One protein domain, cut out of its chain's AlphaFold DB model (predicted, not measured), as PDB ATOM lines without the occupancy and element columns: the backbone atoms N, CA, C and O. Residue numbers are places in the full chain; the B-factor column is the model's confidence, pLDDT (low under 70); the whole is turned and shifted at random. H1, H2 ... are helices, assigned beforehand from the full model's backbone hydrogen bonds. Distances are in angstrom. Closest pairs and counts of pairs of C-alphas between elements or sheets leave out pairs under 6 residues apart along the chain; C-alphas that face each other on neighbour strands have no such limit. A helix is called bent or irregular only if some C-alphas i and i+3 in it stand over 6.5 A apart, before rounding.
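Overview. This is residues 498 to 598 of the 601 residues of an uncharacterized protein of Phytomonas sp. isolate Hart1 (UniProt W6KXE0). The last part of one long helix, H1, crosses a second and still longer helix, H4, at a steep angle, with residues 513 to 521 of H1 packed on residues 557 to 566 of H4. The short helix H2 folds back along H1 and also packs on residues 551 to 559 of H4, with the short H3 beyond H2, while residues 576 to 584 stick out at the far end of H4 before the long link returns to the short H5, which packs on residues 563 to 567 of H4. The printed part has 101 residues with five named helices, H1 to H5 in that order, and no named strand, and its class is all helix. It is loose, with a radius of gyration of the C-alphas of 15.8 A, and elongated, spanning 50 by 31 by 20 A.

Arrangement. H1, residues 498 to 521, touches H2, residues 527 to 537, with residues 509 to 520 alone; their closest C-alphas, of Tyr 516 and Ala 530, are 5.6 A apart. They form a helical hairpin at a shallow tilt of 31 degrees, opposite ways. H2 and H3, residues 541 to 549, form another helical hairpin but only just touch, with 3 pairs of C-alphas within 8 A, the closest being Leu 535 and Leu 544 at 6.4 A. H1 touches H4, residues 551 to 578, at a steep tilt of 56 degrees, the same way, and the closest C-alphas, of Ala 517 and Val 562, are 4.5 A apart. H2 touches H4 at a steep tilt of 69.9 degrees, only just short of about perpendicular, with the C-alphas of Cys 531 and Glu 555 closest at 6.3 A. H5, residues 590 to 596, touches H4 at a steep tilt of 64 degrees, opposite ways, with the C-alphas of Ala 564 and Ile 596 closest at 5.2 A. H5 is apart from H1, H2 and H3. Every O i to N i+4 pair is within hydrogen-bond range in H2, H3 and H4; in H1 19 of 20 are, and in H5 1 of 3, beside 3 of 4 O i to N i+3 pairs.

Along the chain. H1 begins at C-alpha 498 (20.273, 1.150, 68.275) and is 33.9 A long. H2 measures 15.2 A and H3 12.5 A. H4, 40.6 A long, ends at C-alpha 578 (-21.361, 22.225, 79.593). H5, 10.0 A long, ends at C-alpha 596 (-1.886, 13.634, 84.455) and is only just irregular: C-alphas 591 and 594 are 6.9 A apart.

Size, cuts and confidence. The two C-alphas farthest apart, of Leu 545 and Gly 581, are 50.5 A apart. The printed part has no cut. The links from H1 to H2, H2 to H3 and H3 to H4 are tight, and the 11 residues between H4 and H5 make a long link. The mean pLDDT of the printed part is 84.3, and residues 498 to 503 and 579 to 590 are under 70.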
ATOM      1  N   TYR A 498      21.144   1.225  67.099       42.56
ATOM      2  CA  TYR A 498      20.273   1.150  68.275       42.56
ATOM      3  C   TYR A 498      19.199   2.240  68.305       42.56
ATOM      4  O   TYR A 498      18.182   2.058  68.964       42.56
ATOM      5  N   ARG A 499      19.358   3.336  67.546       53.34
ATOM      6  CA  ARG A 499      18.350   4.410  67.482       53.34
ATOM      7  C   ARG A 499      17.011   3.917  66.932       53.34
ATOM      8  O   ARG A 499      15.982   4.200  67.522       53.34
ATOM      9  N   ASN A 500      17.009   3.120  65.866       51.44
ATOM     10  CA  ASN A 500      15.753   2.621  65.284       51.44
ATOM     11  C   ASN A 500      15.125   1.481  66.104       51.44
ATOM     12  O   ASN A 500      13.909   1.314  66.087       51.44
ATOM     13  N   LEU A 501      15.946   0.716  66.833       50.47
ATOM     14  CA  LEU A 501      15.498  -0.416  67.649       50.47
ATOM     15  C   LEU A 501      14.873   0.036  68.974       50.47
ATOM     16  O   LEU A 501      13.885  -0.543  69.413       50.47
ATOM     17  N   ILE A 502      15.442   1.078  69.583       54.69
ATOM     18  CA  ILE A 502      14.918   1.695  70.804       54.69
ATOM     19  C   ILE A 502      13.704   2.564  70.464       54.69
ATOM     20  O   ILE A 502      12.709   2.503  71.173       54.69
ATOM     21  N   ASN A 503      13.720   3.289  69.340       59.75
ATOM     22  CA  ASN A 503      12.617   4.193  69.008       59.75
ATOM     23  C   ASN A 503      11.367   3.470  68.487       59.75
ATOM     24  O   ASN A 503      10.265   3.933  68.754       59.75
ATOM     25  N   GLY A 504      11.512   2.357  67.758       75.00
ATOM     26  CA  GLY A 504      10.359   1.606  67.248       75.00
ATOM     27  C   GLY A 504       9.638   0.844  68.354       75.00
ATOM     28  O   GLY A 504       8.462   1.078  68.612       75.00
ATOM     29  N   GLY A 505      10.367  -0.019  69.062       84.94
ATOM     30  CA  GLY A 505       9.754  -0.892  70.057       84.94
ATOM     31  C   GLY A 505       9.275  -0.174  71.316       84.94
ATOM     32  O   GLY A 505       8.270  -0.580  71.891       84.94
ATOM     33  N   LEU A 506       9.949   0.904  71.737       85.00
ATOM     34  CA  LEU A 506       9.483   1.700  72.874       85.00
ATOM     35  C   LEU A 506       8.223   2.496  72.520       85.00
ATOM     36  O   LEU A 506       7.304   2.557  73.326       85.00
ATOM     37  N   ALA A 507       8.150   3.067  71.313       87.25
ATOM     38  CA  ALA A 507       6.947   3.761  70.864       87.25
ATOM     39  C   ALA A 507       5.758   2.797  70.730       87.25
ATOM     40  O   ALA A 507       4.659   3.128  71.164       87.25
ATOM     41  N   GLU A 508       5.978   1.594  70.185       89.06
ATOM     42  CA  GLU A 508       4.957   0.538  70.142       89.06
ATOM     43  C   GLU A 508       4.478   0.155  71.547       89.06
ATOM     44  O   GLU A 508       3.275   0.037  71.765       89.06
ATOM     45  N   LEU A 509       5.397   0.021  72.509       91.75
ATOM     46  CA  LEU A 509       5.060  -0.274  73.900       91.75
ATOM     47  C   LEU A 509       4.227   0.845  74.540       91.75
ATOM     48  O   LEU A 509       3.201   0.555  75.145       91.75
ATOM     49  N   ILE A 510       4.633   2.109  74.385       91.81
ATOM     50  CA  ILE A 510       3.898   3.263  74.926       91.81
ATOM     51  C   ILE A 510       2.485   3.321  74.332       91.81
ATOM     52  O   ILE A 510       1.515   3.499  75.065       91.81
ATOM     53  N   LEU A 511       2.351   3.114  73.017       91.81
ATOM     54  CA  LEU A 511       1.047   3.077  72.351       91.81
ATOM     55  C   LEU A 511       0.188   1.903  72.829       91.81
ATOM     56  O   LEU A 511      -1.016   2.075  73.007       91.81
ATOM     57  N   ALA A 512       0.782   0.726  73.045       94.06
ATOM     58  CA  ALA A 512       0.070  -0.426  73.584       94.06
ATOM     59  C   ALA A 512      -0.440  -0.137  75.003       94.06
ATOM     60  O   ALA A 512      -1.624  -0.334  75.268       94.06
ATOM     61  N   VAL A 513       0.417   0.387  75.885       95.44
ATOM     62  CA  VAL A 513       0.047   0.779  77.255       95.44
ATOM     63  C   VAL A 513      -1.122   1.762  77.235       95.44
ATOM     64  O   VAL A 513      -2.124   1.505  77.895       95.44
ATOM     65  N   ASP A 514      -1.051   2.822  76.427       94.81
ATOM     66  CA  ASP A 514      -2.119   3.825  76.328       94.81
ATOM     67  C   ASP A 514      -3.436   3.238  75.781       94.81
ATOM     68  O   ASP A 514      -4.513   3.466  76.338       94.81
ATOM     69  N   CYS A 515      -3.364   2.406  74.734       95.69
ATOM     70  CA  CYS A 515      -4.540   1.746  74.160       95.69
ATOM     71  C   CYS A 515      -5.231   0.827  75.174       95.69
ATOM     72  O   CYS A 515      -6.457   0.855  75.306       95.69
ATOM     73  N   TYR A 516      -4.461   0.012  75.895       97.69
ATOM     74  CA  TYR A 516      -5.011  -0.906  76.887       97.69
ATOM     75  C   TYR A 516      -5.481  -0.182  78.151       97.69
ATOM     76  O   TYR A 516      -6.513  -0.556  78.709       97.69
ATOM     77  N   ALA A 517      -4.812   0.901  78.549       97.31
ATOM     78  CA  ALA A 517      -5.270   1.777  79.618       97.31
ATOM     79  C   ALA A 517      -6.635   2.400  79.302       97.31
ATOM     80  O   ALA A 517      -7.528   2.399  80.149       97.31
ATOM     81  N   ALA A 518      -6.857   2.843  78.061       96.31
ATOM     82  CA  ALA A 518      -8.155   3.358  77.635       96.31
ATOM     83  C   ALA A 518      -9.273   2.297  77.716       96.31
ATOM     84  O   ALA A 518     -10.407   2.627  78.067       96.31
ATOM     85  N   LEU A 519      -8.971   1.025  77.426       97.31
ATOM     86  CA  LEU A 519      -9.931  -0.081  77.565       97.31
ATOM     87  C   LEU A 519     -10.244  -0.390  79.036       97.31
ATOM     88  O   LEU A 519     -11.405  -0.612  79.385       97.31
ATOM     89  N   ILE A 520      -9.239  -0.354  79.914       97.56
ATOM     90  CA  ILE A 520      -9.444  -0.531  81.359       97.56
ATOM     91  C   ILE A 520     -10.263   0.628  81.938       97.56
ATOM     92  O   ILE A 520     -11.218   0.379  82.669       97.56
ATOM     93  N   ALA A 521      -9.961   1.878  81.572       96.44
ATOM     94  CA  ALA A 521     -10.703   3.059  82.028       96.44
ATOM     95  C   ALA A 521     -12.196   2.996  81.644       96.44
ATOM     96  O   ALA A 521     -13.068   3.491  82.360       96.44
ATOM     97  N   ARG A 522     -12.521   2.330  80.526       95.81
ATOM     98  CA  ARG A 522     -13.902   2.047  80.093       95.81
ATOM     99  C   ARG A 522     -14.522   0.812  80.748       95.81
ATOM    100  O   ARG A 522     -15.695   0.537  80.514       95.81
ATOM    101  N   LYS A 523     -13.768   0.095  81.585       96.75
ATOM    102  CA  LYS A 523     -14.138  -1.181  82.220       96.75
ATOM    103  C   LYS A 523     -14.399  -2.302  81.209       96.75
ATOM    104  O   LYS A 523     -15.167  -3.218  81.483       96.75
ATOM    105  N   GLU A 524     -13.760  -2.228  80.042       96.81
ATOM    106  CA  GLU A 524     -13.843  -3.240  78.977       96.81
ATOM    107  C   GLU A 524     -12.752  -4.310  79.114       96.81
ATOM    108  O   GLU A 524     -12.836  -5.369  78.490       96.81
ATOM    109  N   LEU A 525     -11.723  -4.044  79.924       97.25
ATOM    110  CA  LEU A 525     -10.578  -4.925  80.113       97.25
ATOM    111  C   LEU A 525     -10.083  -4.876  81.563       97.25
ATOM    112  O   LEU A 525     -10.123  -3.828  82.204       97.25
ATOM    113  N   THR A 526      -9.598  -6.006  82.082       97.69
ATOM    114  CA  THR A 526      -8.929  -6.042  83.392       97.69
ATOM    115  C   THR A 526      -7.451  -5.670  83.259       97.69
ATOM    116  O   THR A 526      -6.843  -5.886  82.209       97.69
ATOM    117  N   VAL A 527      -6.845  -5.164  84.338       95.75
ATOM    118  CA  VAL A 527      -5.409  -4.825  84.378       95.75
ATOM    119  C   VAL A 527      -4.544  -6.044  84.043       95.75
ATOM    120  O   VAL A 527      -3.647  -5.956  83.212       95.75
ATOM    121  N   ALA A 528      -4.868  -7.215  84.601       95.75
ATOM    122  CA  ALA A 528      -4.135  -8.450  84.325       95.75
ATOM    123  C   ALA A 528      -4.186  -8.841  82.836       95.75
ATOM    124  O   ALA A 528      -3.157  -9.183  82.247       95.75
ATOM    125  N   SER A 529      -5.364  -8.745  82.204       96.62
ATOM    126  CA  SER A 529      -5.527  -9.018  80.771       96.62
ATOM    127  C   SER A 529      -4.746  -8.023  79.907       96.62
ATOM    128  O   SER A 529      -4.127  -8.431  78.928       96.62
ATOM    129  N   ALA A 530      -4.732  -6.743  80.283       96.56
ATOM    130  CA  ALA A 530      -3.960  -5.708  79.600       96.56
ATOM    131  C   ALA A 530      -2.451  -5.945  79.691       96.56
ATOM    132  O   ALA A 530      -1.773  -5.936  78.668       96.56
ATOM    133  N   CYS A 531      -1.918  -6.213  80.887       96.12
ATOM    134  CA  CYS A 531      -0.496  -6.503  81.072       96.12
ATOM    135  C   CYS A 531      -0.058  -7.708  80.232       96.12
ATOM    136  O   CYS A 531       1.003  -7.681  79.606       96.12
ATOM    137  N   TRP A 532      -0.887  -8.754  80.165       95.69
ATOM    138  CA  TRP A 532      -0.599  -9.909  79.321       95.69
ATOM    139  C   TRP A 532      -0.657  -9.573  77.827       95.69
ATOM    140  O   TRP A 532       0.242  -9.960  77.081       95.69
ATOM    141  N   ALA A 533      -1.654  -8.799  77.394       95.19
ATOM    142  CA  ALA A 533      -1.775  -8.364  76.007       95.19
ATOM    143  C   ALA A 533      -0.584  -7.493  75.566       95.19
ATOM    144  O   ALA A 533      -0.031  -7.726  74.496       95.19
ATOM    145  N   ILE A 534      -0.101  -6.586  76.422       95.25
ATOM    146  CA  ILE A 534       1.108  -5.779  76.178       95.25
ATOM    147  C   ILE A 534       2.336  -6.674  75.972       95.25
ATOM    148  O   ILE A 534       3.122  -6.458  75.045       95.25
ATOM    149  N   LEU A 535       2.494  -7.713  76.798       93.19
ATOM    150  CA  LEU A 535       3.577  -8.685  76.642       93.19
ATOM    151  C   LEU A 535       3.468  -9.473  75.329       93.19
ATOM    152  O   LEU A 535       4.495  -9.786  74.732       93.19
ATOM    153  N   CYS A 536       2.253  -9.801  74.885       92.00
ATOM    154  CA  CYS A 536       2.011 -10.505  73.624       92.00
ATOM    155  C   CYS A 536       2.215  -9.614  72.389       92.00
ATOM    156  O   CYS A 536       2.759 -10.084  71.390       92.00
ATOM    157  N   ASP A 537       1.817  -8.346  72.458       91.31
ATOM    158  CA  ASP A 537       1.895  -7.401  71.340       91.31
ATOM    159  C   ASP A 537       3.299  -6.825  71.141       91.31
ATOM    160  O   ASP A 537       3.641  -6.375  70.044       91.31
ATOM    161  N   THR A 538       4.148  -6.873  72.172       90.75
ATOM    162  CA  THR A 538       5.534  -6.409  72.080       90.75
ATOM    163  C   THR A 538       6.366  -7.360  71.213       90.75
ATOM    164  O   THR A 538       6.874  -8.383  71.669       90.75
ATOM    165  N   LYS A 539       6.573  -6.998  69.941       89.38
ATOM    166  CA  LYS A 539       7.319  -7.818  68.961       89.38
ATOM    167  C   LYS A 539       8.826  -7.858  69.208       89.38
ATOM    168  O   LYS A 539       9.521  -8.757  68.734       89.38
ATOM    169  N   HIS A 540       9.355  -6.864  69.913       88.94
ATOM    170  CA  HIS A 540      10.788  -6.726  70.131       88.94
ATOM    171  C   HIS A 540      11.253  -7.607  71.294       88.94
ATOM    172  O   HIS A 540      11.059  -7.262  72.457       88.94
ATOM    173  N   SER A 541      11.933  -8.714  70.980       85.94
ATOM    174  CA  SER A 541      12.434  -9.695  71.960       85.94
ATOM    175  C   SER A 541      13.259  -9.078  73.098       85.94
ATOM    176  O   SER A 541      13.111  -9.487  74.246       85.94
ATOM    177  N   ASN A 542      14.084  -8.068  72.802       85.12
ATOM    178  CA  ASN A 542      14.892  -7.364  73.807       85.12
ATOM    179  C   ASN A 542      14.025  -6.616  74.831       85.12
ATOM    180  O   ASN A 542      14.314  -6.640  76.025       85.12
ATOM    181  N   ILE A 543      12.950  -5.975  74.363       86.25
ATOM    182  CA  ILE A 543      11.999  -5.269  75.226       86.25
ATOM    183  C   ILE A 543      11.189  -6.299  76.004       86.25
ATOM    184  O   ILE A 543      11.074  -6.191  77.214       86.25
ATOM    185  N   LEU A 544      10.725  -7.355  75.340       88.81
ATOM    186  CA  LEU A 544       9.940  -8.426  75.945       88.81
ATOM    187  C   LEU A 544      10.685  -9.155  77.077       88.81
ATOM    188  O   LEU A 544      10.082  -9.460  78.103       88.81
ATOM    189  N   LEU A 545      11.995  -9.391  76.943       88.12
ATOM    190  CA  LEU A 545      12.841  -9.912  78.029       88.12
ATOM    191  C   LEU A 545      12.887  -8.954  79.226       88.12
ATOM    192  O   LEU A 545      12.717  -9.389  80.364       88.12
ATOM    193  N   SER A 546      13.070  -7.657  78.970       88.38
ATOM    194  CA  SER A 546      13.062  -6.637  80.023       88.38
ATOM    195  C   SER A 546      11.700  -6.556  80.712       88.38
ATOM    196  O   SER A 546      11.632  -6.598  81.934       88.38
ATOM    197  N   LEU A 547      10.618  -6.530  79.933       88.38
ATOM    198  CA  LEU A 547       9.237  -6.476  80.401       88.38
ATOM    199  C   LEU A 547       8.870  -7.686  81.267       88.38
ATOM    200  O   LEU A 547       8.238  -7.530  82.305       88.38
ATOM    201  N   ARG A 548       9.314  -8.894  80.898       90.12
ATOM    202  CA  ARG A 548       9.088 -10.101  81.712       90.12
ATOM    203  C   ARG A 548       9.756 -10.025  83.081       90.12
ATOM    204  O   ARG A 548       9.172 -10.484  84.057       90.12
ATOM    205  N   ASN A 549      10.946  -9.437  83.155       92.12
ATOM    206  CA  ASN A 549      11.668  -9.268  84.417       92.12
ATOM    207  C   ASN A 549      11.112  -8.113  85.269       92.12
ATOM    208  O   ASN A 549      11.337  -8.085  86.474       92.12
ATOM    209  N   HIS A 550      10.366  -7.200  84.646       91.50
ATOM    210  CA  HIS A 550       9.826  -5.980  85.247       91.50
ATOM    211  C   HIS A 550       8.294  -5.925  85.134       91.50
ATOM    212  O   HIS A 550       7.705  -4.860  84.973       91.50
ATOM    213  N   ALA A 551       7.618  -7.076  85.224       88.44
ATOM    214  CA  ALA A 551       6.155  -7.139  85.160       88.44
ATOM    215  C   ALA A 551       5.447  -6.192  86.161       88.44
ATOM    216  O   ALA A 551       4.483  -5.542  85.751       88.44
ATOM    217  N   PRO A 552       5.935  -6.012  87.413       93.00
ATOM    218  CA  PRO A 552       5.355  -5.044  88.349       93.00
ATOM    219  C   PRO A 552       5.518  -3.579  87.927       93.00
ATOM    220  O   PRO A 552       4.787  -2.719  88.418       93.00
ATOM    221  N   ASP A 553       6.500  -3.264  87.079       90.56
ATOM    222  CA  ASP A 553       6.671  -1.914  86.538       90.56
ATOM    223  C   ASP A 553       5.660  -1.668  85.412       90.56
ATOM    224  O   ASP A 553       5.030  -0.620  85.386       90.56
ATOM    225  N   ILE A 554       5.398  -2.661  84.554       92.81
ATOM    226  CA  ILE A 554       4.357  -2.566  83.511       92.81
ATOM    227  C   ILE A 554       2.984  -2.353  84.132       92.81
ATOM    228  O   ILE A 554       2.219  -1.527  83.655       92.81
ATOM    229  N   GLU A 555       2.660  -3.103  85.184       95.75
ATOM    230  CA  GLU A 555       1.393  -2.938  85.893       95.75
ATOM    231  C   GLU A 555       1.247  -1.515  86.444       95.75
ATOM    232  O   GLU A 555       0.204  -0.891  86.254       95.75
ATOM    233  N   ARG A 556       2.309  -0.968  87.051       95.19
ATOM    234  CA  ARG A 556       2.333   0.422  87.529       95.19
ATOM    235  C   ARG A 556       2.140   1.429  86.399       95.19
ATOM    236  O   ARG A 556       1.321   2.329  86.547       95.19
ATOM    237  N   GLU A 557       2.826   1.255  85.272       92.88
ATOM    238  CA  GLU A 557       2.688   2.132  84.102       92.88
ATOM    239  C   GLU A 557       1.289   2.059  83.475       92.88
ATOM    240  O   GLU A 557       0.713   3.079  83.100       92.88
ATOM    241  N   VAL A 558       0.698   0.864  83.406       96.19
ATOM    242  CA  VAL A 558      -0.679   0.680  82.937       96.19
ATOM    243  C   VAL A 558      -1.654   1.377  83.878       96.19
ATOM    244  O   VAL A 558      -2.524   2.096  83.403       96.19
ATOM    245  N   LEU A 559      -1.514   1.218  85.195       97.00
ATOM    246  CA  LEU A 559      -2.378   1.884  86.174       97.00
ATOM    247  C   LEU A 559      -2.260   3.414  86.112       97.00
ATOM    248  O   LEU A 559      -3.278   4.100  86.142       97.00
ATOM    249  N   ALA A 560      -1.043   3.936  85.959       95.50
ATOM    250  CA  ALA A 560      -0.789   5.361  85.770       95.50
ATOM    251  C   ALA A 560      -1.474   5.902  84.499       95.50
ATOM    252  O   ALA A 560      -2.178   6.914  84.534       95.50
ATOM    253  N   ALA A 561      -1.357   5.179  83.381       94.31
ATOM    254  CA  ALA A 561      -2.048   5.522  82.142       94.31
ATOM    255  C   ALA A 561      -3.581   5.395  82.269       94.31
ATOM    256  O   ALA A 561      -4.316   6.184  81.674       94.31
ATOM    257  N   VAL A 562      -4.092   4.442  83.058       97.06
ATOM    258  CA  VAL A 562      -5.534   4.300  83.335       97.06
ATOM    259  C   VAL A 562      -6.061   5.515  84.081       97.06
ATOM    260  O   VAL A 562      -7.073   6.070  83.662       97.06
ATOM    261  N   GLU A 563      -5.370   5.964  85.129       95.50
ATOM    262  CA  GLU A 563      -5.738   7.176  85.869       95.50
ATOM    263  C   GLU A 563      -5.786   8.393  84.932       95.50
ATOM    264  O   GLU A 563      -6.746   9.174  84.958       95.50
ATOM    265  N   ALA A 564      -4.814   8.504  84.020       93.94
ATOM    266  CA  ALA A 564      -4.805   9.568  83.026       93.94
ATOM    267  C   ALA A 564      -5.988   9.506  82.058       93.94
ATOM    268  O   ALA A 564      -6.644  10.524  81.805       93.94
ATOM    269  N   GLN A 565      -6.308   8.318  81.554       95.19
ATOM    270  CA  GLN A 565      -7.449   8.103  80.667       95.19
ATOM    271  C   GLN A 565      -8.787   8.347  81.381       95.19
ATOM    272  O   GLN A 565      -9.687   8.963  80.806       95.19
ATOM    273  N   GLU A 566      -8.924   7.948  82.646       94.81
ATOM    274  CA  GLU A 566     -10.102   8.250  83.462       94.81
ATOM    275  C   GLU A 566     -10.271   9.757  83.665       94.81
ATOM    276  O   GLU A 566     -11.375  10.283  83.489       94.81
ATOM    277  N   HIS A 567      -9.190  10.478  83.965       93.31
ATOM    278  CA  HIS A 567      -9.216  11.929  84.115       93.31
ATOM    279  C   HIS A 567      -9.608  12.633  82.804       93.31
ATOM    280  O   HIS A 567     -10.493  13.496  82.798       93.31
ATOM    281  N   LEU A 568      -9.030  12.225  81.669       90.62
ATOM    282  CA  LEU A 568      -9.405  12.744  80.350       90.62
ATOM    283  C   LEU A 568     -10.867  12.451  80.005       90.62
ATOM    284  O   LEU A 568     -11.569  13.324  79.486       90.62
ATOM    285  N   MET A 569     -11.358  11.255  80.328       91.81
ATOM    286  CA  MET A 569     -12.755  10.885  80.121       91.81
ATOM    287  C   MET A 569     -13.694  11.722  81.000       91.81
ATOM    288  O   MET A 569     -14.740  12.171  80.528       91.81
ATOM    289  N   GLN A 570     -13.322  12.009  82.249       91.81
ATOM    290  CA  GLN A 570     -14.080  12.905  83.129       91.81
ATOM    291  C   GLN A 570     -14.123  14.339  82.594       91.81
ATOM    292  O   GLN A 570     -15.195  14.952  82.593       91.81
ATOM    293  N   ILE A 571     -12.996  14.870  82.108       89.94
ATOM    294  CA  ILE A 571     -12.939  16.191  81.463       89.94
ATOM    295  C   ILE A 571     -13.846  16.213  80.232       89.94
ATOM    296  O   ILE A 571     -14.693  17.099  80.111       89.94
ATOM    297  N   SER A 572     -13.731  15.207  79.361       87.12
ATOM    298  CA  SER A 572     -14.555  15.077  78.157       87.12
ATOM    299  C   SER A 572     -16.049  15.028  78.492       87.12
ATOM    300  O   SER A 572     -16.850  15.741  77.888       87.12
ATOM    301  N   ASN A 573     -16.434  14.264  79.516       88.38
ATOM    302  CA  ASN A 573     -17.820  14.166  79.967       88.38
ATOM    303  C   ASN A 573     -18.344  15.484  80.547       88.38
ATOM    304  O   ASN A 573     -19.467  15.880  80.229       88.38
ATOM    305  N   ARG A 574     -17.538  16.197  81.345       87.19
ATOM    306  CA  ARG A 574     -17.896  17.536  81.841       87.19
ATOM    307  C   ARG A 574     -18.102  18.506  80.683       87.19
ATOM    308  O   ARG A 574     -19.095  19.227  80.671       87.19
ATOM    309  N   TRP A 575     -17.230  18.477  79.679       83.06
ATOM    310  CA  TRP A 575     -17.352  19.339  78.504       83.06
ATOM    311  C   TRP A 575     -18.573  19.030  77.653       83.06
ATOM    312  O   TRP A 575     -19.272  19.955  77.244       83.06
ATOM    313  N   ASN A 576     -18.889  17.754  77.438       82.31
ATOM    314  CA  ASN A 576     -20.095  17.364  76.709       82.31
ATOM    315  C   ASN A 576     -21.376  17.841  77.418       82.31
ATOM    316  O   ASN A 576     -22.365  18.140  76.753       82.31
ATOM    317  N   GLN A 577     -21.351  17.969  78.749       82.00
ATOM    318  CA  GLN A 577     -22.468  18.515  79.525       82.00
ATOM    319  C   GLN A 577     -22.535  20.050  79.483       82.00
ATOM    320  O   GLN A 577     -23.629  20.608  79.424       82.00
ATOM    321  N   THR A 578     -21.397  20.751  79.503       76.19
ATOM    322  CA  THR A 578     -21.361  22.225  79.593       76.19
ATOM    323  C   THR A 578     -21.368  22.941  78.245       76.19
ATOM    324  O   THR A 578     -21.770  24.100  78.171       76.19
ATOM    325  N   CYS A 579     -20.904  22.286  77.179       59.12
ATOM    326  CA  CYS A 579     -20.567  22.937  75.912       59.12
ATOM    327  C   CYS A 579     -21.465  22.539  74.738       59.12
ATOM    328  O   CYS A 579     -21.033  22.640  73.588       59.12
ATOM    329  N   VAL A 580     -22.727  22.173  74.986       61.81
ATOM    330  CA  VAL A 580     -23.735  22.093  73.917       61.81
ATOM    331  C   VAL A 580     -23.869  23.487  73.269       61.81
ATOM    332  O   VAL A 580     -24.595  24.348  73.755       61.81
ATOM    333  N   GLY A 581     -23.097  23.741  72.202       56.91
ATOM    334  CA  GLY A 581     -23.124  24.968  71.395       56.91
ATOM    335  C   GLY A 581     -21.920  25.927  71.475       56.91
ATOM    336  O   GLY A 581     -21.986  26.975  70.837       56.91
ATOM    337  N   LYS A 582     -20.826  25.634  72.201       48.06
ATOM    338  CA  LYS A 582     -19.642  26.532  72.261       48.06
ATOM    339  C   LYS A 582     -18.331  25.778  72.013       48.06
ATOM    340  O   LYS A 582     -17.857  25.046  72.871       48.06
ATOM    341  N   SER A 583     -17.741  25.980  70.836       47.81
ATOM    342  CA  SER A 583     -16.599  25.229  70.287       47.81
ATOM    343  C   SER A 583     -15.201  25.742  70.683       47.81
ATOM    344  O   SER A 583     -14.227  25.389  70.023       47.81
ATOM    345  N   SER A 584     -15.055  26.576  71.719       48.44
ATOM    346  CA  SER A 584     -13.806  27.330  71.947       48.44
ATOM    347  C   SER A 584     -13.244  27.266  73.374       48.44
ATOM    348  O   SER A 584     -12.769  28.281  73.884       48.44
ATOM    349  N   CYS A 585     -13.310  26.121  74.056       50.50
ATOM    350  CA  CYS A 585     -12.627  25.954  75.347       50.50
ATOM    351  C   CYS A 585     -11.349  25.125  75.206       50.50
ATOM    352  O   CYS A 585     -11.292  24.206  74.394       50.50
ATOM    353  N   ALA A 586     -10.330  25.516  75.979       56.88
ATOM    354  CA  ALA A 586      -8.966  25.004  75.933       56.88
ATOM    355  C   ALA A 586      -8.943  23.473  76.027       56.88
ATOM    356  O   ALA A 586      -9.266  22.903  77.067       56.88
ATOM    357  N   ALA A 587      -8.589  22.827  74.914       60.19
ATOM    358  CA  ALA A 587      -8.371  21.393  74.861       60.19
ATOM    359  C   ALA A 587      -7.200  21.035  75.788       60.19
ATOM    360  O   ALA A 587      -6.164  21.695  75.734       60.19
ATOM    361  N   THR A 588      -7.359  19.997  76.608       66.31
ATOM    362  CA  THR A 588      -6.266  19.357  77.332       66.31
ATOM    363  C   THR A 588      -5.275  18.945  76.264       66.31
ATOM    364  O   THR A 588      -5.621  18.212  75.332       66.31
ATOM    365  N   THR A 589      -4.084  19.520  76.316       68.69
ATOM    366  CA  THR A 589      -3.088  19.272  75.285       68.69
ATOM    367  C   THR A 589      -2.372  17.970  75.606       68.69
ATOM    368  O   THR A 589      -2.289  17.561  76.762       68.69
ATOM    369  N   LEU A 590      -1.804  17.315  74.591       62.31
ATOM    370  CA  LEU A 590      -0.954  16.137  74.802       62.31
ATOM    371  C   LEU A 590       0.211  16.434  75.775       62.31
ATOM    372  O   LEU A 590       0.719  15.524  76.416       62.31
ATOM    373  N   MET A 591       0.596  17.709  75.922       73.19
ATOM    374  CA  MET A 591       1.632  18.159  76.857       73.19
ATOM    375  C   MET A 591       1.232  18.003  78.327       73.19
ATOM    376  O   MET A 591       2.109  17.863  79.173       73.19
ATOM    377  N   ASP A 592      -0.066  17.996  78.630       78.62
ATOM    378  CA  ASP A 592      -0.567  17.803  79.991       78.62
ATOM    379  C   ASP A 592      -0.584  16.311  80.369       78.62
ATOM    380  O   ASP A 592      -0.626  15.969  81.548       78.62
ATOM    381  N   TYR A 593      -0.512  15.408  79.381       74.19
ATOM    382  CA  TYR A 593      -0.667  13.966  79.578       74.19
ATOM    383  C   TYR A 593       0.351  13.358  80.555       74.19
ATOM    384  O   TYR A 593      -0.093  12.667  81.469       74.19
ATOM    385  N   PRO A 594       1.671  13.632  80.467       80.19
ATOM    386  CA  PRO A 594       2.634  13.074  81.421       80.19
ATOM    387  C   PRO A 594       2.367  13.523  82.861       80.19
ATOM    388  O   PRO A 594       2.499  12.730  83.786       80.19
ATOM    389  N   ALA A 595       1.936  14.776  83.053       82.00
ATOM    390  CA  ALA A 595       1.589  15.294  84.373       82.00
ATOM    391  C   ALA A 595       0.321  14.630  84.928       82.00
ATOM    392  O   ALA A 595       0.247  14.360  86.122       82.00
ATOM    393  N   ILE A 596      -0.661  14.343  84.068       79.25
ATOM    394  CA  ILE A 596      -1.886  13.634  84.455       79.25
ATOM    395  C   ILE A 596      -1.580  12.159  84.769       79.25
ATOM    396  O   ILE A 596      -2.131  11.615  85.718       79.25
ATOM    397  N   ALA A 597      -0.690  11.524  84.006       71.81
ATOM    398  CA  ALA A 597      -0.240  10.152  84.238       71.81
ATOM    399  C   ALA A 597       0.769  10.028  85.395       71.81
ATOM    400  O   ALA A 597       1.269   8.939  85.649       71.81
ATOM    401  N   HIS A 598       1.109  11.127  86.081       80.81
ATOM    402  CA  HIS A 598       2.155  11.174  87.113       80.81
ATOM    403  C   HIS A 598       3.508  10.606  86.652       80.81
ATOM    404  O   HIS A 598       4.306  10.136  87.464       80.81
TER     405      HIS A 598